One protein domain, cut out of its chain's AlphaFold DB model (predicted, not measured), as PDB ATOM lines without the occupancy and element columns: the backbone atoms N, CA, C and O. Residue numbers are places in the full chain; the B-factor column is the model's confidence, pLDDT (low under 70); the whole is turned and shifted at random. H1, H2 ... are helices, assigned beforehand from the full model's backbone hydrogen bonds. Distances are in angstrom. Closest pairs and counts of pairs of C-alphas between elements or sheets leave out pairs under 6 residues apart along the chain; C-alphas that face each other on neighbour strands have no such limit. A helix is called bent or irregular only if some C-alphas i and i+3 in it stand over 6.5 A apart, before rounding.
ATOM      1  N   LEU A 371      31.226 -42.607 -27.628       91.38
ATOM      2  CA  LEU A 371      30.244 -42.064 -28.574       91.38
ATOM      3  C   LEU A 371      29.627 -40.742 -28.090       91.38
ATOM      4  O   LEU A 371      28.907 -40.077 -28.844       91.38
ATOM      5  N   VAL A 372      29.924 -40.319 -26.861       91.75
ATOM      6  CA  VAL A 372      29.511 -39.031 -26.304       91.75
ATOM      7  C   VAL A 372      30.569 -37.973 -26.632       91.75
ATOM      8  O   VAL A 372      31.464 -37.671 -25.842       91.75
ATOM      9  N   VAL A 373      30.463 -37.365 -27.819       90.69
ATOM     10  CA  VAL A 373      31.464 -36.403 -28.335       90.69
ATOM     11  C   VAL A 373      31.697 -35.229 -27.377       90.69
ATOM     12  O   VAL A 373      32.836 -34.820 -27.173       90.69
ATOM     13  N   ARG A 374      30.646 -34.717 -26.726       90.19
ATOM     14  CA  ARG A 374      30.769 -33.624 -25.741       90.19
ATOM     15  C   ARG A 374      31.659 -33.992 -24.550       90.19
ATOM     16  O   ARG A 374      32.460 -33.168 -24.123       90.19
ATOM     17  N   ALA A 375      31.594 -35.237 -24.078       91.94
ATOM     18  CA  ALA A 375      32.473 -35.731 -23.021       91.94
ATOM     19  C   ALA A 375      33.934 -35.772 -23.491       91.94
ATOM     20  O   ALA A 375      34.833 -35.404 -22.742       91.94
ATOM     21  N   CYS A 376      34.170 -36.135 -24.756       91.19
ATOM     22  CA  CYS A 376      35.505 -36.139 -25.359       91.19
ATOM     23  C   CYS A 376      36.092 -34.721 -25.453       91.19
ATOM     24  O   CYS A 376      37.263 -34.516 -25.148       91.19
ATOM     25  N   VAL A 377      35.271 -33.729 -25.811       89.12
ATOM     26  CA  VAL A 377      35.677 -32.314 -25.838       89.12
ATOM     27  C   VAL A 377      36.025 -31.808 -24.434       89.12
ATOM     28  O   VAL A 377      37.057 -31.161 -24.263       89.12
ATOM     29  N   ARG A 378      35.219 -32.141 -23.414       89.50
ATOM     30  CA  ARG A 378      35.522 -31.804 -22.009       89.50
ATOM     31  C   ARG A 378      36.833 -32.443 -21.549       89.50
ATOM     32  O   ARG A 378      37.698 -31.763 -20.998       89.50
ATOM     33  N   LEU A 379      37.021 -33.727 -21.854       90.00
ATOM     34  CA  LEU A 379      38.240 -34.471 -21.535       90.00
ATOM     35  C   LEU A 379      39.481 -33.857 -22.198       90.00
ATOM     36  O   LEU A 379      40.518 -33.730 -21.551       90.00
ATOM     37  N   ARG A 380      39.370 -33.396 -23.451       87.38
ATOM     38  CA  ARG A 380      40.444 -32.677 -24.153       87.38
ATOM     39  C   ARG A 380      40.922 -31.446 -23.375       87.38
ATOM     40  O   ARG A 380      42.125 -31.221 -23.288       87.38
ATOM     41  N   GLY A 381      40.003 -30.669 -22.796       85.25
ATOM     42  CA  GLY A 381      40.347 -29.500 -21.979       85.25
ATOM     43  C   GLY A 381      41.231 -29.866 -20.785       85.25
ATOM     44  O   GLY A 381      42.306 -29.293 -20.614       85.25
ATOM     45  N   ALA A 382      40.835 -30.885 -20.019       84.50
ATOM     46  CA  ALA A 382      41.614 -31.376 -18.880       84.50
ATOM     47  C   ALA A 382      43.000 -31.903 -19.297       84.50
ATOM     48  O   ALA A 382      44.000 -31.662 -18.620       84.50
ATOM     49  N   LEU A 383      43.075 -32.589 -20.441       85.94
ATOM     50  CA  LEU A 383      44.320 -33.128 -20.986       85.94
ATOM     51  C   LEU A 383      45.310 -32.035 -21.400       85.94
ATOM     52  O   LEU A 383      46.494 -32.148 -21.091       85.94
ATOM     53  N   LEU A 384      44.838 -30.979 -22.068       85.75
ATOM     54  CA  LEU A 384      45.679 -29.850 -22.478       85.75
ATOM     55  C   LEU A 384      46.273 -29.117 -21.275       85.75
ATOM     56  O   LEU A 384      47.454 -28.782 -21.286       85.75
ATOM     57  N   ARG A 385      45.482 -28.923 -20.214       85.25
ATOM     58  CA  ARG A 385      45.975 -28.313 -18.974       85.25
ATOM     59  C   ARG A 385      47.026 -29.186 -18.298       85.25
ATOM     60  O   ARG A 385      48.115 -28.713 -17.995       85.25
ATOM     61  N   ALA A 386      46.755 -30.484 -18.155       85.44
ATOM     62  CA  ALA A 386      47.711 -31.429 -17.582       85.44
ATOM     63  C   ALA A 386      49.014 -31.537 -18.395       85.44
ATOM     64  O   ALA A 386      50.074 -31.796 -17.831       85.44
ATOM     65  N   ALA A 387      48.952 -31.334 -19.713       85.12
ATOM     66  CA  ALA A 387      50.113 -31.343 -20.596       85.12
ATOM     67  C   ALA A 387      51.103 -30.207 -20.325       85.12
ATOM     68  O   ALA A 387      52.307 -30.392 -20.507       85.12
ATOM     69  N   ALA A 388      50.593 -29.046 -19.908       85.06
ATOM     70  CA  ALA A 388      51.396 -27.867 -19.605       85.06
ATOM     71  C   ALA A 388      52.180 -28.010 -18.286       85.06
ATOM     72  O   ALA A 388      53.100 -27.241 -18.028       85.06
ATOM     73  N   THR A 389      51.848 -29.009 -17.462       84.88
ATOM     74  CA  THR A 389      52.404 -29.195 -16.119       84.88
ATOM     75  C   THR A 389      53.349 -30.407 -16.070       84.88
ATOM     76  O   THR A 389      52.891 -31.548 -16.180       84.88
ATOM     77  N   PRO A 390      54.668 -30.230 -15.855       84.00
ATOM     78  CA  PRO A 390      55.640 -31.330 -15.884       84.00
ATOM     79  C   PRO A 390      55.329 -32.504 -14.936       84.00
ATOM     80  O   PRO A 390      55.532 -33.664 -15.298       84.00
ATOM     81  N   GLN A 391      54.797 -32.220 -13.746       82.56
ATOM     82  CA  GLN A 391      54.484 -33.193 -12.689       82.56
ATOM     83  C   GLN A 391      53.363 -34.150 -13.110       82.56
ATOM     84  O   GLN A 391      53.347 -35.318 -12.725       82.56
ATOM     85  N   CYS A 392      52.477 -33.687 -13.989       86.75
ATOM     86  CA  CYS A 392      51.356 -34.456 -14.502       86.75
ATOM     87  C   CYS A 392      51.764 -35.486 -15.567       86.75
ATOM     88  O   CYS A 392      50.945 -36.327 -15.930       86.75
ATOM     89  N   ARG A 393      53.014 -35.488 -16.059       87.25
ATOM     90  CA  ARG A 393      53.447 -36.327 -17.195       87.25
ATOM     91  C   ARG A 393      53.197 -37.826 -16.988       87.25
ATOM     92  O   ARG A 393      52.739 -38.498 -17.911       87.25
ATOM     93  N   ALA A 394      53.497 -38.372 -15.807       89.75
ATOM     94  CA  ALA A 394      53.316 -39.803 -15.538       89.75
ATOM     95  C   ALA A 394      51.829 -40.210 -15.401       89.75
ATOM     96  O   ALA A 394      51.414 -41.132 -16.109       89.75
ATOM     97  N   PRO A 395      50.996 -39.533 -14.581       91.06
ATOM     98  CA  PRO A 395      49.550 -39.775 -14.567       91.06
ATOM     99  C   PRO A 395      48.885 -39.549 -15.926       91.06
ATOM    100  O   PRO A 395      48.047 -40.349 -16.332       91.06
ATOM    101  N   LEU A 396      49.310 -38.521 -16.667       89.56
ATOM    102  CA  LEU A 396      48.801 -38.227 -18.003       89.56
ATOM    103  C   LEU A 396      49.037 -39.398 -18.962       89.56
ATOM    104  O   LEU A 396      48.121 -39.783 -19.674       89.56
ATOM    105  N   ARG A 397      50.217 -40.036 -18.934       88.75
ATOM    106  CA  ARG A 397      50.479 -41.243 -19.740       88.75
ATOM    107  C   ARG A 397      49.518 -42.391 -19.417       88.75
ATOM    108  O   ARG A 397      49.086 -43.087 -20.339       88.75
ATOM    109  N   ARG A 398      49.178 -42.600 -18.138       91.50
ATOM    110  CA  ARG A 398      48.201 -43.626 -17.729       91.50
ATOM    111  C   ARG A 398      46.807 -43.293 -18.256       91.50
ATOM    112  O   ARG A 398      46.199 -44.140 -18.906       91.50
ATOM    113  N   LEU A 399      46.368 -42.047 -18.080       91.94
ATOM    114  CA  LEU A 399      45.101 -41.551 -18.615       91.94
ATOM    115  C   LEU A 399      45.031 -41.718 -20.141       91.94
ATOM    116  O   LEU A 399      44.081 -42.300 -20.655       91.94
ATOM    117  N   SER A 400      46.068 -41.308 -20.875       88.50
ATOM    118  CA  SER A 400      46.146 -41.480 -22.332       88.50
ATOM    119  C   SER A 400      46.080 -42.945 -22.773       88.50
ATOM    120  O   SER A 400      45.564 -43.239 -23.851       88.50
ATOM    121  N   THR A 401      46.615 -43.864 -21.969       89.75
ATOM    122  CA  THR A 401      46.557 -45.306 -22.245       89.75
ATOM    123  C   THR A 401      45.136 -45.834 -22.047       89.75
ATOM    124  O   THR A 401      44.620 -46.523 -22.927       89.75
ATOM    125  N   ALA A 402      44.469 -45.446 -20.954       93.19
ATOM    126  CA  ALA A 402      43.072 -45.798 -20.697       93.19
ATOM    127  C   ALA A 402      42.134 -45.269 -21.796       93.19
ATOM    128  O   ALA A 402      41.293 -46.010 -22.303       93.19
ATOM    129  N   ILE A 403      42.337 -44.021 -22.235       91.81
ATOM    130  CA  ILE A 403      41.581 -43.416 -23.341       91.81
ATOM    131  C   ILE A 403      41.730 -44.246 -24.620       91.81
ATOM    132  O   ILE A 403      40.732 -44.617 -25.238       91.81
ATOM    133  N   ARG A 404      42.969 -44.573 -25.012       88.44
ATOM    134  CA  ARG A 404      43.245 -45.366 -26.221       88.44
ATOM    135  C   ARG A 404      42.617 -46.757 -26.155       88.44
ATOM    136  O   ARG A 404      42.004 -47.182 -27.132       88.44
ATOM    137  N   ALA A 405      42.714 -47.430 -25.009       91.31
ATOM    138  CA  ALA A 405      42.102 -48.739 -24.803       91.31
ATOM    139  C   ALA A 405      40.574 -48.686 -24.965       91.31
ATOM    140  O   ALA A 405      39.991 -49.507 -25.673       91.31
ATOM    141  N   ARG A 406      39.918 -47.680 -24.376       92.62
ATOM    142  CA  ARG A 406      38.463 -47.492 -24.475       92.62
ATOM    143  C   ARG A 406      38.002 -47.132 -25.886       92.62
ATOM    144  O   ARG A 406      37.000 -47.679 -26.338       92.62
ATOM    145  N   LEU A 407      38.731 -46.272 -26.601       91.38
ATOM    146  CA  LEU A 407      38.429 -45.947 -28.002       91.38
ATOM    147  C   LEU A 407      38.574 -47.170 -28.911       91.38
ATOM    148  O   LEU A 407      37.717 -47.404 -29.757       91.38
ATOM    149  N   SER A 408      39.625 -47.969 -28.714       90.31
ATOM    150  CA  SER A 408      39.835 -49.208 -29.469       90.31
ATOM    151  C   SER A 408      38.738 -50.238 -29.183       90.31
ATOM    152  O   SER A 408      38.219 -50.849 -30.115       90.31
ATOM    153  N   ALA A 409      38.314 -50.373 -27.923       92.56
ATOM    154  CA  ALA A 409      37.193 -51.235 -27.554       92.56
ATOM    155  C   ALA A 409      35.871 -50.775 -28.194       92.56
ATOM    156  O   ALA A 409      35.126 -51.604 -28.711       92.56
ATOM    157  N   ALA A 410      35.595 -49.465 -28.209       91.94
ATOM    158  CA  ALA A 410      34.406 -48.912 -28.859       91.94
ATOM    159  C   ALA A 410      34.439 -49.091 -30.386       91.94
ATOM    160  O   ALA A 410      33.415 -49.391 -30.992       91.94
ATOM    161  N   LEU A 411      35.613 -48.974 -31.014       90.56
ATOM    162  CA  LEU A 411      35.770 -49.271 -32.438       90.56
ATOM    163  C   LEU A 411      35.370 -50.720 -32.752       90.56
ATOM    164  O   LEU A 411      34.608 -50.945 -33.685       90.56
ATOM    165  N   GLY A 412      35.846 -51.689 -31.967       88.88
ATOM    166  CA  GLY A 412      35.547 -53.104 -32.203       88.88
ATOM    167  C   GLY A 412      34.113 -53.520 -31.859       88.88
ATOM    168  O   GLY A 412      33.561 -54.397 -32.517       88.88
ATOM    169  N   ALA A 413      33.509 -52.918 -30.832       90.50
ATOM    170  CA  ALA A 413      32.211 -53.352 -30.309       90.50
ATOM    171  C   ALA A 413      31.015 -52.516 -30.793       90.50
ATOM    172  O   ALA A 413      29.898 -53.028 -30.832       90.50
ATOM    173  N   ASP A 414      31.227 -51.240 -31.132       89.00
ATOM    174  CA  ASP A 414      30.145 -50.269 -31.350       89.00
ATOM    175  C   ASP A 414      30.107 -49.689 -32.777       89.00
ATOM    176  O   ASP A 414      29.110 -49.072 -33.163       89.00
ATOM    177  N   VAL A 415      31.147 -49.908 -33.593       88.25
ATOM    178  CA  VAL A 415      31.136 -49.564 -35.022       88.25
ATOM    179  C   VAL A 415      30.711 -50.777 -35.838       88.25
ATOM    180  O   VAL A 415      31.455 -51.735 -36.016       88.25
ATOM    181  N   PHE A 416      29.500 -50.710 -36.382       89.38
ATOM    182  CA  PHE A 416      28.930 -51.747 -37.233       89.38
ATOM    183  C   PHE A 416      28.426 -51.113 -38.520       89.38
ATOM    184  O   PHE A 416      27.610 -50.200 -38.456       89.38
ATOM    185  N   LEU A 417      28.886 -51.587 -39.680       91.12
ATOM    186  CA  LEU A 417      28.399 -51.141 -40.986       91.12
ATOM    187  C   LEU A 417      28.088 -52.373 -41.855       91.12
ATOM    188  O   LEU A 417      29.014 -52.979 -42.396       91.12
ATOM    189  N   PRO A 418      26.813 -52.795 -41.950       89.44
ATOM    190  CA  PRO A 418      26.448 -54.051 -42.601       89.44
ATOM    191  C   PRO A 418      26.543 -53.968 -44.127       89.44
ATOM    192  O   PRO A 418      26.152 -52.967 -44.733       89.44
ATOM    193  N   ALA A 419      26.963 -55.070 -44.751       88.12
ATOM    194  CA  ALA A 419      26.795 -55.292 -46.183       88.12
ATOM    195  C   ALA A 419      25.342 -55.713 -46.454       88.12
ATOM    196  O   ALA A 419      24.929 -56.814 -46.092       88.12
ATOM    197  N   LEU A 420      24.553 -54.815 -47.046       86.31
ATOM    198  CA  LEU A 420      23.135 -55.038 -47.331       86.31
ATOM    199  C   LEU A 420      22.905 -55.209 -48.842       86.31
ATOM    200  O   LEU A 420      23.474 -54.439 -49.619       86.31
ATOM    201  N   PRO A 421      22.051 -56.156 -49.276       84.94
ATOM    202  CA  PRO A 421      21.659 -56.275 -50.679       84.94
ATOM    203  C   PRO A 421      20.956 -55.007 -51.209       84.94
ATOM    204  O   PRO A 421      20.273 -54.331 -50.432       84.94
ATOM    205  N   PRO A 422      21.026 -54.713 -52.525       82.31
ATOM    206  CA  PRO A 422      20.430 -53.505 -53.111       82.31
ATOM    207  C   PRO A 422      18.940 -53.314 -52.785       82.31
ATOM    208  O   PRO A 422      18.546 -52.252 -52.312       82.31
ATOM    209  N   HIS A 423      18.132 -54.372 -52.904       82.25
ATOM    210  CA  HIS A 423      16.694 -54.323 -52.613       82.25
ATOM    211  C   HIS A 423      16.372 -53.993 -51.140       82.25
ATOM    212  O   HIS A 423      15.344 -53.390 -50.843       82.25
ATOM    213  N   VAL A 424      17.252 -54.351 -50.194       85.06
ATOM    214  CA  VAL A 424      17.091 -54.013 -48.765       85.06
ATOM    215  C   VAL A 424      17.489 -52.558 -48.503       85.06
ATOM    216  O   VAL A 424      16.880 -51.878 -47.670       85.06
ATOM    217  N   LEU A 425      18.501 -52.061 -49.224       84.44
ATOM    218  CA  LEU A 425      18.967 -50.673 -49.148       84.44
ATOM    219  C   LEU A 425      17.948 -49.669 -49.697       84.44
ATOM    220  O   LEU A 425      17.917 -48.533 -49.223       84.44
ATOM    221  N   GLU A 426      17.122 -50.064 -50.662       81.81
ATOM    222  CA  GLU A 426      16.038 -49.231 -51.203       81.81
ATOM    223  C   GLU A 426      14.873 -49.057 -50.210       81.81
ATOM    224  O   GLU A 426      14.172 -48.047 -50.248       81.81
ATOM    225  N   GLY A 427      14.706 -49.994 -49.269       84.00
ATOM    226  CA  GLY A 427      13.696 -49.947 -48.210       84.00
ATOM    227  C   GLY A 427      14.214 -49.435 -46.856       84.00
ATOM    228  O   GLY A 427      15.046 -48.529 -46.751       84.00
ATOM    229  N   ALA A 428      13.729 -50.044 -45.768       81.25
ATOM    230  CA  ALA A 428      14.087 -49.666 -44.394       81.25
ATOM    231  C   ALA A 428      15.591 -49.835 -44.070       81.25
ATOM    232  O   ALA A 428      16.116 -49.157 -43.174       81.25
ATOM    233  N   GLY A 429      16.300 -50.688 -44.820       86.44
ATOM    234  CA  GLY A 429      17.729 -50.937 -44.651       86.44
ATOM    235  C   GLY A 429      18.604 -49.727 -44.972       86.44
ATOM    236  O   GLY A 429      19.600 -49.505 -44.286       86.44
ATOM    237  N   GLY A 430      18.202 -48.874 -45.919       88.62
ATOM    238  CA  GLY A 430      18.944 -47.655 -46.249       88.62
ATOM    239  C   GLY A 430      19.020 -46.665 -45.084       88.62
ATOM    240  O   GLY A 430      20.078 -46.105 -44.784       88.62
ATOM    241  N   ALA A 431      17.906 -46.475 -44.369       88.81
ATOM    242  CA  ALA A 431      17.864 -45.615 -43.188       88.81
ATOM    243  C   ALA A 431      18.671 -46.209 -42.021       88.81
ATOM    244  O   ALA A 431      19.343 -45.472 -41.299       88.81
ATOM    245  N   PHE A 432      18.625 -47.530 -41.834       90.81
ATOM    246  CA  PHE A 432      19.445 -48.225 -40.840       90.81
ATOM    247  C   PHE A 432      20.942 -48.083 -41.127       90.81
ATOM    248  O   PHE A 432      21.704 -47.707 -40.235       90.81
ATOM    249  N   TRP A 433      21.346 -48.286 -42.378       92.50
ATOM    250  CA  TRP A 433      22.734 -48.164 -42.806       92.50
ATOM    251  C   TRP A 433      23.281 -46.744 -42.609       92.50
ATOM    252  O   TRP A 433      24.368 -46.568 -42.065       92.50
ATOM    253  N   ARG A 434      22.504 -45.703 -42.950       91.12
ATOM    254  CA  ARG A 434      22.909 -44.304 -42.700       91.12
ATOM    255  C   ARG A 434      23.124 -44.015 -41.213       91.12
ATOM    256  O   ARG A 434      24.082 -43.331 -40.868       91.12
ATOM    257  N   ARG A 435      22.284 -44.570 -40.330       90.19
ATOM    258  CA  ARG A 435      22.465 -44.443 -38.870       90.19
ATOM    259  C   ARG A 435      23.730 -45.148 -38.381       90.19
ATOM    260  O   ARG A 435      24.419 -44.602 -37.523       90.19
ATOM    261  N   CYS A 436      24.026 -46.325 -38.929       92.25
ATOM    262  CA  CYS A 436      25.249 -47.079 -38.657       92.25
ATOM    263  C   CYS A 436      26.501 -46.276 -39.044       92.25
ATOM    264  O   CYS A 436      27.394 -46.075 -38.222       92.25
ATOM    265  N   LEU A 437      26.511 -45.708 -40.256       93.12
ATOM    266  CA  LEU A 437      27.561 -44.789 -40.697       93.12
ATOM    267  C   LEU A 437      27.671 -43.570 -39.768       93.12
ATOM    268  O   LEU A 437      28.773 -43.193 -39.384       93.12
ATOM    269  N   GLY A 438      26.542 -42.971 -39.373       91.75
ATOM    270  CA  GLY A 438      26.515 -41.837 -38.447       91.75
ATOM    271  C   GLY A 438      27.153 -42.149 -37.088       91.75
ATOM    272  O   GLY A 438      27.909 -41.331 -36.567       91.75
ATOM    273  N   ALA A 439      26.929 -43.348 -36.540       91.00
ATOM    274  CA  ALA A 439      27.595 -43.799 -35.317       91.00
ATOM    275  C   ALA A 439      29.121 -43.910 -35.496       91.00
ATOM    276  O   ALA A 439      29.871 -43.415 -34.655       91.00
ATOM    277  N   GLY A 440      29.580 -44.464 -36.624       93.06
ATOM    278  CA  GLY A 440      31.001 -44.511 -36.981       93.06
ATOM    279  C   GLY A 440      31.631 -43.123 -37.129       93.06
ATOM    280  O   GLY A 440      32.665 -42.837 -36.532       93.06
ATOM    281  N   VAL A 441      30.961 -42.220 -37.850       93.06
ATOM    282  CA  VAL A 441      31.362 -40.810 -37.997       93.06
ATOM    283  C   VAL A 441      31.425 -40.103 -36.641       93.06
ATOM    284  O   VAL A 441      32.282 -39.253 -36.404       93.06
ATOM    285  N   ARG A 442      30.535 -40.446 -35.712       91.56
ATOM    286  CA  ARG A 442      30.556 -39.878 -34.366       91.56
ATOM    287  C   ARG A 442      31.764 -40.342 -33.566       91.56
ATOM    288  O   ARG A 442      32.396 -39.507 -32.922       91.56
ATOM    289  N   LEU A 443      32.102 -41.630 -33.637       92.25
ATOM    290  CA  LEU A 443      33.330 -42.131 -33.026       92.25
ATOM    291  C   LEU A 443      34.560 -41.482 -33.677       92.25
ATOM    292  O   LEU A 443      35.462 -41.071 -32.956       92.25
ATOM    293  N   LEU A 444      34.553 -41.270 -34.999       92.25
ATOM    294  CA  LEU A 444      35.597 -40.511 -35.695       92.25
ATOM    295  C   LEU A 444      35.747 -39.102 -35.103       92.25
ATOM    296  O   LEU A 444      36.836 -38.730 -34.674       92.25
ATOM    297  N   ARG A 445      34.654 -38.341 -34.969       90.56
ATOM    298  CA  ARG A 445      34.682 -37.013 -34.327       90.56
ATOM    299  C   ARG A 445      35.193 -37.066 -32.887       90.56
ATOM    300  O   ARG A 445      35.961 -36.197 -32.493       90.56
ATOM    301  N   ALA A 446      34.788 -38.066 -32.106       89.56
ATOM    302  CA  ALA A 446      35.265 -38.259 -30.737       89.56
ATOM    303  C   ALA A 446      36.778 -38.528 -30.687       89.56
ATOM    304  O   ALA A 446      37.493 -37.894 -29.912       89.56
ATOM    305  N   THR A 447      37.276 -39.411 -31.555       89.44
ATOM    306  CA  THR A 447      38.711 -39.709 -31.674       89.44
ATOM    307  C   THR A 447      39.511 -38.498 -32.136       89.44
ATOM    308  O   THR A 447      40.560 -38.222 -31.568       89.44
ATOM    309  N   LEU A 448      38.987 -37.721 -33.087       87.88
ATOM    310  CA  LEU A 448      39.602 -36.485 -33.574       87.88
ATOM    311  C   LEU A 448      39.589 -35.367 -32.528       87.88
ATOM    312  O   LEU A 448      40.552 -34.619 -32.432       87.88
ATOM    313  N   ALA A 449      38.544 -35.270 -31.700       85.69
ATOM    314  CA  ALA A 449      38.520 -34.328 -30.581       85.69
ATOM    315  C   ALA A 449      39.647 -34.615 -29.575       85.69
ATOM    316  O   ALA A 449      40.151 -33.700 -28.928       85.69
ATOM    317  N   LEU A 450      40.060 -35.875 -29.456       80.88
ATOM    318  CA  LEU A 450      41.166 -36.300 -28.600       80.88
ATOM    319  C   LEU A 450      42.512 -36.344 -29.346       80.88
ATOM    320  O   LEU A 450      43.553 -36.418 -28.696       80.88
ATOM    321  N   ALA A 451      42.503 -36.254 -30.681       69.25
ATOM    322  CA  ALA A 451      43.689 -36.154 -31.518       69.25
ATOM    323  C   ALA A 451      44.220 -34.711 -31.488       69.25
ATOM    324  O   ALA A 451      43.649 -33.782 -32.057       69.25
ATOM    325  N   GLY A 452      45.311 -34.505 -30.760       60.53
ATOM    326  CA  GLY A 452      46.013 -33.230 -30.693       60.53
ATOM    327  C   GLY A 452      47.156 -33.280 -29.679       60.53
ATOM    328  O   GLY A 452      47.208 -34.211 -28.870       60.53
ATOM    329  N   PRO A 453      48.088 -32.308 -29.710       53.50
ATOM    330  CA  PRO A 453      49.145 -32.216 -28.709       53.50
ATOM    331  C   PRO A 453      48.545 -32.199 -27.292       53.50
ATOM    332  O   PRO A 453      47.482 -31.607 -27.094       53.50
ATOM    333  N   PRO A 454      49.207 -32.818 -26.299       57.59
ATOM    334  CA  PRO A 454      50.582 -33.335 -26.324       57.59
ATOM    335  C   PRO A 454      50.748 -34.738 -26.954       57.59
ATOM    336  O   PRO A 454      49.851 -35.574 -26.916       57.59
ATOM    337  N   ALA A 455      51.962 -35.028 -27.447       58.97
ATOM    338  CA  ALA A 455      52.402 -36.304 -28.043       58.97
ATOM    339  C   ALA A 455      51.865 -37.625 -27.419       58.97
ATOM    340  O   ALA A 455      51.569 -38.549 -28.178       58.97
ATOM    341  N   PRO A 456      51.691 -37.784 -26.085       57.56
ATOM    342  CA  PRO A 456      51.067 -38.977 -25.499       57.56
ATOM    343  C   PRO A 456      49.611 -39.249 -25.921       57.56
ATOM    344  O   PRO A 456      49.125 -40.347 -25.652       57.56
ATOM    345  N   LEU A 457      48.919 -38.313 -26.573       61.78
ATOM    346  CA  LEU A 457      47.544 -38.475 -27.067       61.78
ATOM    347  C   LEU A 457      47.456 -38.699 -28.580       61.78
ATOM    348  O   LEU A 457      46.358 -38.682 -29.126       61.78
ATOM    349  N   TYR A 458      48.588 -38.935 -29.251       68.19
ATOM    350  CA  TYR A 458      48.623 -39.233 -30.681       68.19
ATOM    351  C   TYR A 458      47.692 -40.413 -31.012       68.19
ATOM    352  O   TYR A 458      47.976 -41.568 -30.676       68.19
ATOM    353  N   ALA A 459      46.549 -40.097 -31.622       69.56
ATOM    354  CA  ALA A 459      45.476 -41.035 -31.937       69.56
ATOM    355  C   ALA A 459      45.351 -41.289 -33.445       69.56
ATOM    356  O   ALA A 459      44.482 -42.056 -33.853       69.56
ATOM    357  N   ASP A 460      46.232 -40.716 -34.269       81.44
ATOM    358  CA  ASP A 460      46.230 -40.878 -35.725       81.44
ATOM    359  C   ASP A 460      46.148 -42.342 -36.181       81.44
ATOM    360  O   ASP A 460      45.349 -42.618 -37.073       81.44
ATOM    361  N   PRO A 461      46.871 -43.319 -35.585       85.31
ATOM    362  CA  PRO A 461      46.736 -44.714 -36.004       85.31
ATOM    363  C   PRO A 461      45.321 -45.252 -35.781       85.31
ATOM    364  O   PRO A 461      44.800 -46.004 -36.598       85.31
ATOM    365  N   LEU A 462      44.677 -44.837 -34.687       85.56
ATOM    366  CA  LEU A 462      43.319 -45.245 -34.357       85.56
ATOM    367  C   LEU A 462      42.299 -44.556 -35.272       85.56
ATOM    368  O   LEU A 462      41.394 -45.226 -35.766       85.56
ATOM    369  N   VAL A 463      42.491 -43.265 -35.566       89.69
ATOM    370  CA  VAL A 463      41.701 -42.514 -36.556       89.69
ATOM    371  C   VAL A 463      41.765 -43.193 -37.924       89.69
ATOM    372  O   VAL A 463      40.726 -43.457 -38.524       89.69
ATOM    373  N   LEU A 464      42.965 -43.537 -38.395       90.38
ATOM    374  CA  LEU A 464      43.152 -44.222 -39.673       90.38
ATOM    375  C   LEU A 464      42.517 -45.616 -39.666       90.38
ATOM    376  O   LEU A 464      41.796 -45.939 -40.603       90.38
ATOM    377  N   SER A 465      42.669 -46.396 -38.588       90.94
ATOM    378  CA  SER A 465      42.019 -47.715 -38.479       90.94
ATOM    379  C   SER A 465      40.490 -47.633 -38.532       90.94
ATOM    380  O   SER A 465      39.825 -48.496 -39.108       90.94
ATOM    381  N   LEU A 466      39.919 -46.571 -37.958       91.94
ATOM    382  CA  LEU A 466      38.485 -46.329 -37.959       91.94
ATOM    383  C   LEU A 466      38.011 -45.951 -39.363       91.94
ATOM    384  O   LEU A 466      37.009 -46.489 -39.834       91.94
ATOM    385  N   ILE A 467      38.755 -45.084 -40.055       93.62
ATOM    386  CA  ILE A 467      38.492 -44.738 -41.456       93.62
ATOM    387  C   ILE A 467      38.579 -45.985 -42.330       93.62
ATOM    388  O   ILE A 467      37.667 -46.214 -43.117       93.62
ATOM    389  N   ASP A 468      39.599 -46.825 -42.159       93.06
ATOM    390  CA  ASP A 468      39.735 -48.076 -42.904       93.06
ATOM    391  C   ASP A 468      38.558 -49.018 -42.659       93.06
ATOM    392  O   ASP A 468      37.967 -49.518 -43.616       93.06
ATOM    393  N   THR A 469      38.160 -49.200 -41.399       92.44
ATOM    394  CA  THR A 469      37.014 -50.040 -41.021       92.44
ATOM    395  C   THR A 469      35.726 -49.542 -41.681       92.44
ATOM    396  O   THR A 469      34.988 -50.324 -42.286       92.44
ATOM    397  N   LEU A 470      35.476 -48.229 -41.637       93.62
ATOM    398  CA  LEU A 470      34.306 -47.620 -42.267       93.62
ATOM    399  C   LEU A 470      34.368 -47.671 -43.795       93.62
ATOM    400  O   LEU A 470      33.350 -47.953 -44.421       93.62
ATOM    401  N   CYS A 471      35.537 -47.466 -44.406       93.81
ATOM    402  CA  CYS A 471      35.720 -47.588 -45.853       93.81
ATOM    403  C   CYS A 471      35.478 -49.023 -46.331       93.81
ATOM    404  O   CYS A 471      34.791 -49.227 -47.330       93.81
ATOM    405  N   CYS A 472      36.008 -50.016 -45.613       91.94
ATOM    406  CA  CYS A 472      35.811 -51.430 -45.922       91.94
ATOM    407  C   CYS A 472      34.329 -51.816 -45.848       91.94
ATOM    408  O   CYS A 472      33.807 -52.395 -46.799       91.94
ATOM    409  N   GLY A 473      33.634 -51.439 -44.770       90.62
ATOM    410  CA  GLY A 473      32.193 -51.678 -44.650       90.62
ATOM    411  C   GLY A 473      31.381 -50.924 -45.707       90.62
ATOM    412  O   GLY A 473      30.431 -51.467 -46.269       90.62
ATOM    413  N   ALA A 474      31.773 -49.687 -46.032       92.50
ATOM    414  CA  ALA A 474      31.066 -48.875 -47.012       92.50
ATOM    415  C   ALA A 474      31.224 -49.401 -48.439       92.50
ATOM    416  O   ALA A 474      30.253 -49.395 -49.188       92.50
ATOM    417  N   GLY A 475      32.404 -49.912 -48.802       90.69
ATOM    418  CA  GLY A 475      32.691 -50.455 -50.132       90.69
ATOM    419  C   GLY A 475      31.828 -51.660 -50.528       90.69
ATOM    420  O   GLY A 475      31.731 -51.980 -51.713       90.69
ATOM    421  N   ALA A 476      31.160 -52.308 -49.569       88.19
ATOM    422  CA  ALA A 476      30.195 -53.374 -49.831       88.19
ATOM    423  C   ALA A 476      28.789 -52.861 -50.215       88.19
ATOM    424  O   ALA A 476      27.952 -53.655 -50.636       88.19
ATOM    425  N   ALA A 477      28.515 -51.559 -50.084       87.94
ATOM    426  CA  ALA A 477      27.220 -50.958 -50.406       87.94
ATOM    427  C   ALA A 477      27.095 -50.553 -51.894       87.94
ATOM    428  O   ALA A 477      28.038 -50.655 -52.685       87.94
ATOM    429  N   GLY A 478      25.908 -50.075 -52.289       86.81
ATOM    430  CA  GLY A 478      25.667 -49.516 -53.625       86.81
ATOM    431  C   GLY A 478      26.383 -48.176 -53.857       86.81
ATOM    432  O   GLY A 478      26.662 -47.448 -52.903       86.81
ATOM    433  N   GLY A 479      26.638 -47.826 -55.124       88.00
ATOM    434  CA  GLY A 479      27.380 -46.619 -55.534       88.00
ATOM    435  C   GLY A 479      26.990 -45.330 -54.786       88.00
ATOM    436  O   GLY A 479      27.875 -44.685 -54.217       88.00
ATOM    437  N   PRO A 480      25.690 -44.982 -54.674       90.75
ATOM    438  CA  PRO A 480      25.257 -43.779 -53.956       90.75
ATOM    439  C   PRO A 480      25.606 -43.773 -52.462       90.75
ATOM    440  O   PRO A 480      25.942 -42.730 -51.901       90.75
ATOM    441  N   TYR A 481      25.560 -44.937 -51.809       91.31
ATOM    442  CA  TYR A 481      25.900 -45.085 -50.392       91.31
ATOM    443  C   TYR A 481      27.410 -44.982 -50.160       91.31
ATOM    444  O   TYR A 481      27.832 -44.356 -49.186       91.31
ATOM    445  N   ILE A 482      28.216 -45.530 -51.076       93.75
ATOM    446  CA  ILE A 482      29.677 -45.396 -51.048       93.75
ATOM    447  C   ILE A 482      30.071 -43.918 -51.143       93.75
ATOM    448  O   ILE A 482      30.819 -43.434 -50.294       93.75
ATOM    449  N   ALA A 483      29.534 -43.189 -52.128       93.56
ATOM    450  CA  ALA A 483      29.822 -41.764 -52.309       93.56
ATOM    451  C   ALA A 483      29.403 -40.933 -51.084       93.56
ATOM    452  O   ALA A 483      30.174 -40.107 -50.591       93.56
ATOM    453  N   ALA A 484      28.215 -41.213 -50.534       92.38
ATOM    454  CA  ALA A 484      27.727 -40.554 -49.330       92.38
ATOM    455  C   ALA A 484      28.610 -40.832 -48.098       92.38
ATOM    456  O   ALA A 484      28.789 -39.936 -47.275       92.38
ATOM    457  N   ALA A 485      29.169 -42.039 -47.955       94.12
ATOM    458  CA  ALA A 485      30.124 -42.355 -46.891       94.12
ATOM    459  C   ALA A 485      31.479 -41.676 -47.093       94.12
ATOM    460  O   ALA A 485      32.016 -41.120 -46.136       94.12
ATOM    461  N   ALA A 486      32.007 -41.673 -48.317       95.19
ATOM    462  CA  ALA A 486      33.281 -41.030 -48.623       95.19
ATOM    463  C   ALA A 486      33.248 -39.536 -48.262       95.19
ATOM    464  O   ALA A 486      34.100 -39.074 -47.502       95.19
ATOM    465  N   VAL A 487      32.215 -38.808 -48.709       94.19
ATOM    466  CA  VAL A 487      32.062 -37.384 -48.371       94.19
ATOM    467  C   VAL A 487      31.796 -37.187 -46.876       94.19
ATOM    468  O   VAL A 487      32.369 -36.298 -46.261       94.19
ATOM    469  N   ALA A 488      31.016 -38.081 -46.245       92.94
ATOM    470  CA  ALA A 488      30.740 -38.007 -44.813       92.94
ATOM    471  C   ALA A 488      32.004 -37.991 -43.959       92.94
ATOM    472  O   ALA A 488      32.077 -37.223 -43.003       92.94
ATOM    473  N   LEU A 489      32.933 -38.888 -44.285       94.00
ATOM    474  CA  LEU A 489      34.198 -39.052 -43.589       94.00
ATOM    475  C   LEU A 489      35.144 -37.900 -43.937       94.00
ATOM    476  O   LEU A 489      35.742 -37.327 -43.029       94.00
ATOM    477  N   CYS A 490      35.200 -37.501 -45.210       93.31
ATOM    478  CA  CYS A 490      35.993 -36.363 -45.681       93.31
ATOM    479  C   CYS A 490      35.647 -35.063 -44.937       93.31
ATOM    480  O   CYS A 490      36.536 -34.406 -44.390       93.31
ATOM    481  N   ASP A 491      34.352 -34.758 -44.810       91.69
ATOM    482  CA  ASP A 491      33.840 -33.566 -44.119       91.69
ATOM    483  C   ASP A 491      34.198 -33.536 -42.626       91.69
ATOM    484  O   ASP A 491      34.214 -32.477 -41.998       91.69
ATOM    485  N   THR A 492      34.446 -34.702 -42.020       90.88
ATOM    486  CA  THR A 492      34.776 -34.797 -40.591       90.88
ATOM    487  C   THR A 492      36.257 -34.662 -40.285       90.88
ATOM    488  O   THR A 492      36.609 -34.443 -39.127       90.88
ATOM    489  N   LEU A 493      37.122 -34.788 -41.293       88.94
ATOM    490  CA  LEU A 493      38.561 -34.698 -41.103       88.94
ATOM    491  C   LEU A 493      38.991 -33.253 -40.811       88.94
ATOM    492  O   LEU A 493      38.495 -32.321 -41.454       88.94
ATOM    493  N   PRO A 494      39.961 -33.047 -39.901       84.69
ATOM    494  CA  PRO A 494      40.564 -31.740 -39.698       84.69
ATOM    495  C   PRO A 494      41.308 -31.289 -40.963       84.69
ATOM    496  O   PRO A 494      41.625 -32.087 -41.849       84.69
ATOM    497  N   ARG A 495      41.610 -29.991 -41.044       80.19
ATOM    498  CA  ARG A 495      42.387 -29.405 -42.151       80.19
ATOM    499  C   ARG A 495      43.906 -29.618 -42.023       80.19
ATOM    500  O   ARG A 495      44.643 -29.122 -42.862       80.19
ATOM    501  N   ASP A 496      44.366 -30.322 -40.987       71.25
ATOM    502  CA  ASP A 496      45.786 -30.639 -40.779       71.25
ATOM    503  C   ASP A 496      46.317 -31.560 -41.888       71.25
ATOM    504  O   ASP A 496      45.733 -32.611 -42.150       71.25
ATOM    505  N   ALA A 497      47.420 -31.174 -42.532       67.75
ATOM    506  CA  ALA A 497      47.889 -31.766 -43.779       67.75
ATOM    507  C   ALA A 497      48.294 -33.245 -43.645       67.75
ATOM    508  O   ALA A 497      47.931 -34.048 -44.499       67.75
ATOM    509  N   ALA A 498      48.997 -33.645 -42.579       82.12
ATOM    510  CA  ALA A 498      49.622 -34.973 -42.527       82.12
ATOM    511  C   ALA A 498      48.612 -36.120 -42.323       82.12
ATOM    512  O   ALA A 498      48.614 -37.112 -43.058       82.12
ATOM    513  N   LEU A 499      47.726 -35.988 -41.329       85.31
ATOM    514  CA  LEU A 499      46.661 -36.963 -41.081       85.31
ATOM    515  C   LEU A 499      45.621 -36.931 -42.205       85.31
ATOM    516  O   LEU A 499      45.171 -37.988 -42.656       85.31
ATOM    517  N   ARG A 500      45.266 -35.728 -42.684       87.75
ATOM    518  CA  ARG A 500      44.288 -35.557 -43.760       87.75
ATOM    519  C   ARG A 500      44.777 -36.187 -45.059       87.75
ATOM    520  O   ARG A 500      44.002 -36.925 -45.648       87.75
ATOM    521  N   ALA A 501      46.033 -35.990 -45.465       88.75
ATOM    522  CA  ALA A 501      46.591 -36.601 -46.678       88.75
ATOM    523  C   ALA A 501      46.461 -38.133 -46.663       88.75
ATOM    524  O   ALA A 501      45.917 -38.737 -47.588       88.75
ATOM    525  N   ARG A 502      46.879 -38.769 -45.558       88.88
ATOM    526  CA  ARG A 502      46.810 -40.232 -45.389       88.88
ATOM    527  C   ARG A 502      45.373 -40.751 -45.416       88.88
ATOM    528  O   ARG A 502      45.098 -41.774 -46.039       88.88
ATOM    529  N   ALA A 503      44.461 -40.051 -44.749       91.88
ATOM    530  CA  ALA A 503      43.046 -40.397 -44.745       91.88
ATOM    531  C   ALA A 503      42.390 -40.195 -46.124       91.88
ATOM    532  O   ALA A 503      41.622 -41.047 -46.573       91.88
ATOM    533  N   LEU A 504      42.715 -39.099 -46.817       93.00
ATOM    534  CA  LEU A 504      42.183 -38.768 -48.137       93.00
ATOM    535  C   LEU A 504      42.597 -39.783 -49.197       93.00
ATOM    536  O   LEU A 504      41.753 -40.147 -50.006       93.00
ATOM    537  N   ALA A 505      43.823 -40.314 -49.157       92.00
ATOM    538  CA  ALA A 505      44.243 -41.378 -50.075       92.00
ATOM    539  C   ALA A 505      43.289 -42.589 -50.018       92.00
ATOM    540  O   ALA A 505      42.845 -43.114 -51.043       92.00
ATOM    541  N   ARG A 506      42.887 -42.994 -48.805       94.25
ATOM    542  CA  ARG A 506      41.927 -44.087 -48.612       94.25
ATOM    543  C   ARG A 506      40.517 -43.715 -49.074       94.25
ATOM    544  O   ARG A 506      39.852 -44.527 -49.723       94.25
ATOM    545  N   LEU A 507      40.065 -42.501 -48.760       95.81
ATOM    546  CA  LEU A 507      38.744 -42.001 -49.153       95.81
ATOM    547  C   LEU A 507      38.623 -41.798 -50.671       95.81
ATOM    548  O   LEU A 507      37.566 -42.079 -51.232       95.81
ATOM    549  N   ALA A 508      39.695 -41.396 -51.351       95.12
ATOM    550  CA  ALA A 508      39.755 -41.275 -52.804       95.12
ATOM    551  C   ALA A 508      39.638 -42.640 -53.492       95.12
ATOM    552  O   ALA A 508      38.914 -42.766 -54.482       95.12
ATOM    553  N   ALA A 509      40.261 -43.686 -52.936       95.38
ATOM    554  CA  ALA A 509      40.075 -45.055 -53.419       95.38
ATOM    555  C   ALA A 509      38.610 -45.510 -53.266       95.38
ATOM    556  O   ALA A 509      38.041 -46.102 -54.186       95.38
ATOM    557  N   LEU A 510      37.967 -45.177 -52.139       95.94
ATOM    558  CA  LEU A 510      36.545 -45.456 -51.913       95.94
ATOM    559  C   LEU A 510      35.640 -44.673 -52.886       95.94
ATOM    560  O   LEU A 510      34.717 -45.242 -53.463       95.94
ATOM    561  N   ALA A 511      35.915 -43.387 -53.110       95.56
ATOM    562  CA  ALA A 511      35.176 -42.546 -54.050       95.56
ATOM    563  C   ALA A 511      35.349 -43.008 -55.510       95.56
ATOM    564  O   ALA A 511      34.382 -43.027 -56.268       95.56
ATOM    565  N   THR A 512      36.544 -43.462 -55.892       96.12
ATOM    566  CA  THR A 512      36.803 -44.058 -57.215       96.12
ATOM    567  C   THR A 512      35.994 -45.342 -57.409       96.12
ATOM    568  O   THR A 512      35.370 -45.530 -58.455       96.12
ATOM    569  N   LEU A 513      35.910 -46.192 -56.377       94.94
ATOM    570  CA  LEU A 513      35.019 -47.354 -56.390       94.94
ATOM    571  C   LEU A 513      33.548 -46.932 -56.540       94.94
ATOM    572  O   LEU A 513      32.812 -47.578 -57.284       94.94
ATOM    573  N   ALA A 514      33.119 -45.844 -55.889       94.56
ATOM    574  CA  ALA A 514      31.767 -45.312 -56.058       94.56
ATOM    575  C   ALA A 514      31.489 -44.940 -57.521       94.56
ATOM    576  O   ALA A 514      30.482 -45.379 -58.065       94.56
ATOM    577  N   LEU A 515      32.401 -44.203 -58.170       94.69
ATOM    578  CA  LEU A 515      32.270 -43.814 -59.580       94.69
ATOM    579  C   LEU A 515      32.139 -45.026 -60.509       94.69
ATOM    580  O   LEU A 515      31.322 -44.993 -61.419       94.69
ATOM    581  N   SER A 516      32.864 -46.119 -60.244       94.56
ATOM    582  CA  SER A 516      32.745 -47.358 -61.038       94.56
ATOM    583  C   SER A 516      31.379 -48.054 -60.931       94.56
ATOM    584  O   SER A 516      31.070 -48.936 -61.727       94.56
ATOM    585  N   ARG A 517      30.561 -47.680 -59.936       91.75
ATOM    586  CA  ARG A 517      29.235 -48.253 -59.650       91.75
ATOM    587  C   ARG A 517      28.095 -47.249 -59.844       91.75
ATOM    588  O   ARG A 517      26.965 -47.539 -59.452       91.75
ATOM    589  N   LEU A 518      28.388 -46.065 -60.379       92.88
ATOM    590  CA  LEU A 518      27.417 -45.009 -60.641       92.88
ATOM    591  C   LEU A 518      27.252 -44.831 -62.149       92.88
ATOM    592  O   LEU A 518      28.222 -44.740 -62.891       92.88
ATOM    593  N   ASP A 519      26.001 -44.748 -62.570       90.62
ATOM    594  CA  ASP A 519      25.601 -44.395 -63.933       90.62
ATOM    595  C   ASP A 519      25.496 -42.866 -64.088       90.62
ATOM    596  O   ASP A 519      24.844 -42.218 -63.263       90.62
ATOM    597  N   THR A 520      26.139 -42.300 -65.116       89.75
ATOM    598  CA  THR A 520      26.140 -40.858 -65.423       89.75
ATOM    599  C   THR A 520      24.805 -40.346 -65.929       89.75
ATOM    600  O   THR A 520      24.504 -39.170 -65.726       89.75
ATOM    601  N   ASP A 521      24.002 -41.221 -66.529       89.69
ATOM    602  CA  ASP A 521      22.745 -40.843 -67.171       89.69
ATOM    603  C   ASP A 521      21.553 -41.000 -66.212       89.69
ATOM    604  O   ASP A 521      20.436 -40.564 -66.495       89.69
ATOM    605  N   ASN A 522      21.789 -41.574 -65.026       90.25
ATOM    606  CA  ASN A 522      20.770 -41.755 -64.003       90.25
ATOM    607  C   ASN A 522      20.638 -40.500 -63.108       90.25
ATOM    608  O   ASN A 522      21.555 -40.190 -62.336       90.25
ATOM    609  N   PRO A 523      19.477 -39.812 -63.096       89.25
ATOM    610  CA  PRO A 523      19.283 -38.596 -62.304       89.25
ATOM    611  C   PRO A 523      19.425 -38.821 -60.788       89.25
ATOM    612  O   PRO A 523      19.815 -37.907 -60.062       89.25
ATOM    613  N   LEU A 524      19.174 -40.039 -60.292       86.50
ATOM    614  CA  LEU A 524      19.334 -40.385 -58.874       86.50
ATOM    615  C   LEU A 524      20.809 -40.478 -58.450       86.50
ATOM    616  O   LEU A 524      21.118 -40.424 -57.258       86.50
ATOM    617  N   HIS A 525      21.726 -40.608 -59.411       91.81
ATOM    618  CA  HIS A 525      23.161 -40.740 -59.175       91.81
ATOM    619  C   HIS A 525      23.921 -39.416 -59.255       91.81
ATOM    620  O   HIS A 525      25.033 -39.346 -58.735       91.81
ATOM    621  N   LEU A 526      23.335 -38.358 -59.821       91.88
ATOM    622  CA  LEU A 526      24.016 -37.075 -60.045       91.88
ATOM    623  C   LEU A 526      24.656 -36.513 -58.769       91.88
ATOM    624  O   LEU A 526      25.848 -36.210 -58.746       91.88
ATOM    625  N   LYS A 527      23.907 -36.497 -57.659       93.19
ATOM    626  CA  LYS A 527      24.429 -36.059 -56.355       93.19
ATOM    627  C   LYS A 527      25.594 -36.926 -55.865       93.19
ATOM    628  O   LYS A 527      26.548 -36.415 -55.288       93.19
ATOM    629  N   ALA A 528      25.518 -38.240 -56.065       92.25
ATOM    630  CA  ALA A 528      26.574 -39.162 -55.654       92.25
ATOM    631  C   ALA A 528      27.835 -39.006 -56.519       92.25
ATOM    632  O   ALA A 528      28.950 -39.084 -56.002       92.25
ATOM    633  N   LEU A 529      27.671 -38.735 -57.818       93.94
ATOM    634  CA  LEU A 529      28.770 -38.430 -58.734       93.94
ATOM    635  C   LEU A 529      29.503 -37.154 -58.309       93.94
ATOM    636  O   LEU A 529      30.731 -37.154 -58.252       93.94
ATOM    637  N   GLU A 530      28.768 -36.095 -57.959       94.94
ATOM    638  CA  GLU A 530      29.348 -34.861 -57.413       94.94
ATOM    639  C   GLU A 530      30.121 -35.128 -56.119       94.94
ATOM    640  O   GLU A 530      31.293 -34.771 -56.020       94.94
ATOM    641  N   GLN A 531      29.509 -35.826 -55.158       94.56
ATOM    642  CA  GLN A 531      30.146 -36.170 -53.883       94.56
ATOM    643  C   GLN A 531      31.457 -36.944 -54.074       94.56
ATOM    644  O   GLN A 531      32.466 -36.614 -53.452       94.56
ATOM    645  N   ALA A 532      31.467 -37.951 -54.951       94.38
ATOM    646  CA  ALA A 532      32.666 -38.734 -55.228       94.38
ATOM    647  C   ALA A 532      33.759 -37.894 -55.916       94.38
ATOM    648  O   ALA A 532      34.932 -37.992 -55.551       94.38
ATOM    649  N   ARG A 533      33.384 -37.029 -56.870       95.56
ATOM    650  CA  ARG A 533      34.322 -36.122 -57.552       95.56
ATOM    651  C   ARG A 533      34.948 -35.110 -56.595       95.56
ATOM    652  O   ARG A 533      36.147 -34.879 -56.701       95.56
ATOM    653  N   VAL A 534      34.175 -34.556 -55.656       95.38
ATOM    654  CA  VAL A 534      34.678 -33.615 -54.637       95.38
ATOM    655  C   VAL A 534      35.761 -34.268 -53.780       95.38
ATOM    656  O   VAL A 534      36.842 -33.707 -53.648       95.38
ATOM    657  N   VAL A 535      35.527 -35.483 -53.273       94.25
ATOM    658  CA  VAL A 535      36.515 -36.196 -52.440       94.25
ATOM    659  C   VAL A 535      37.808 -36.486 -53.213       94.25
ATOM    660  O   VAL A 535      38.899 -36.326 -52.673       94.25
ATOM    661  N   ILE A 536      37.707 -36.881 -54.487       94.25
ATOM    662  CA  ILE A 536      38.882 -37.119 -55.345       94.25
ATOM    663  C   ILE A 536      39.628 -35.811 -55.631       94.25
ATOM    664  O   ILE A 536      40.857 -35.792 -55.608       94.25
ATOM    665  N   ALA A 537      38.904 -34.722 -55.900       93.50
ATOM    666  CA  ALA A 537      39.501 -33.410 -56.129       93.50
ATOM    667  C   ALA A 537      40.237 -32.904 -54.880       93.50
ATOM    668  O   ALA A 537      41.355 -32.411 -55.000       93.50
ATOM    669  N   GLU A 538      39.657 -33.086 -53.691       90.94
ATOM    670  CA  GLU A 538      40.318 -32.751 -52.428       90.94
ATOM    671  C   GLU A 538      41.577 -33.584 -52.183       90.94
ATOM    672  O   GLU A 538      42.585 -33.033 -51.754       90.94
ATOM    673  N   ALA A 539      41.554 -34.888 -52.476       90.25
ATOM    674  CA  ALA A 539      42.740 -35.735 -52.342       90.25
ATOM    675  C   ALA A 539      43.881 -35.275 -53.262       90.25
ATOM    676  O   ALA A 539      45.005 -35.112 -52.800       90.25
ATOM    677  N   ARG A 540      43.571 -34.966 -54.529       89.62
ATOM    678  CA  ARG A 540      44.544 -34.447 -55.506       89.62
ATOM    679  C   ARG A 540      45.086 -33.062 -55.170       89.62
ATOM    680  O   ARG A 540      46.145 -32.707 -55.655       89.62
ATOM    681  N   ALA A 541      44.341 -32.256 -54.416       88.00
ATOM    682  CA  ALA A 541      44.795 -30.935 -53.988       88.00
ATOM    683  C   ALA A 541      45.782 -30.996 -52.809       88.00
ATOM    684  O   ALA A 541      46.396 -29.983 -52.480       88.00
ATOM    685  N   VAL A 542      45.865 -32.147 -52.131       84.00
ATOM    686  CA  VAL A 542      46.739 -32.381 -50.973       84.00
ATOM    687  C   VAL A 542      48.006 -33.162 -51.356       84.00
ATOM    688  O   VAL A 542      49.000 -33.062 -50.635       84.00
ATOM    689  N   GLU A 543      47.967 -33.918 -52.461       73.06
ATOM    690  CA  GLU A 543      49.143 -34.464 -53.169       73.06
ATOM    691  C   GLU A 543      49.959 -33.352 -53.840       73.06
ATOM    692  O   GLU A 543      51.207 -33.438 -53.769       73.06
TER     693      GLU A 543
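Overview. This is residues 371 to 543 of the 543 residues of the protein "GCFC domain-containing protein" of Helicoverpa armigera (UniProt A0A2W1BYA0). The model is an elongated up-and-down bundle of seven helices, H1, H2, H4, H5, H6, H7 and H8, lined up mostly along one long axis. H2, the longest helix, and H1 form a hairpin at one end of that length; H4 and H5 lie nearest the middle, H6, H7 and H8 pack together in the rest, and the short H3 sits beside the start of H4. The printed part has 173 residues with eight named helices, H1 to H8 in chain order, and no named strand; the class is all helix. The whole is compact, with a radius of gyration of the C-alphas of 17.8 A, and spans 63 by 35 by 20 A.

Along the chain. H2, residues 390 to 414, is 35.3 A long and begins at C-alpha 390 (55.640, -31.330, -15.884). It is irregular, C-alphas 391 and 394 being 7.3 A apart, and has a kink of 34 degrees near residue 397. H1 is residues 373 to 387, H3 residues 422 to 426, and H4 residues 428 to 450, 34.1 A long from C-alpha 428 (14.087, -49.666, -44.394). H5 is residues 460 to 475 and H6 residues 479 to 490. H7, residues 497 to 516, is 27.8 A long with a kink of 30 degrees near residue 504. H8, residues 526 to 542, is 24.9 A long and ends at C-alpha 542 (46.739, -32.381, -50.973).

Arrangement. H2 touches H1 with residues 392 to 396 alone, closest at the C-alphas of Cys 392 and Ala 386, 5.7 A, as a hairpin. H1 touches H4, whose residues 442 to 450 alone take part, closest at the C-alphas of Val 373 and Ala 446, 4.9 A. H4 and H5 form a hairpin at a shallow tilt of 11 degrees, with the C-alphas of Thr 447 and Val 463 closest, 6.4 A. H3 and H4 only just touch, with 3 pairs of C-alphas within 8 A, and only at the corner. H5 touches H7 at a shallow tilt of 5 degrees, the same way, closest at the C-alphas of Leu 464 and Ala 503, 6.4 A. H6 and H7 form a hairpin, closest at the C-alphas of Gly 479 and Ala 514, 4.6 A. H8 touches H6 at a steep tilt of 39 degrees, with the C-alphas of Ala 532 and Ala 483 closest, 5.1 A. Each O i to N i+4 pair is within hydrogen-bond range in H1, H3, H4, H5, H6 and H8; in H2 19 of 21 are, and in H7 15 of 16.

Size, cuts and confidence. The two C-alphas farthest apart, those of Gln 391 and Asp 521, are 63.5 A apart. The printed part has no cut, and no link is long. Confidence is low, under 70, at residues 451 to 459 and residue 497.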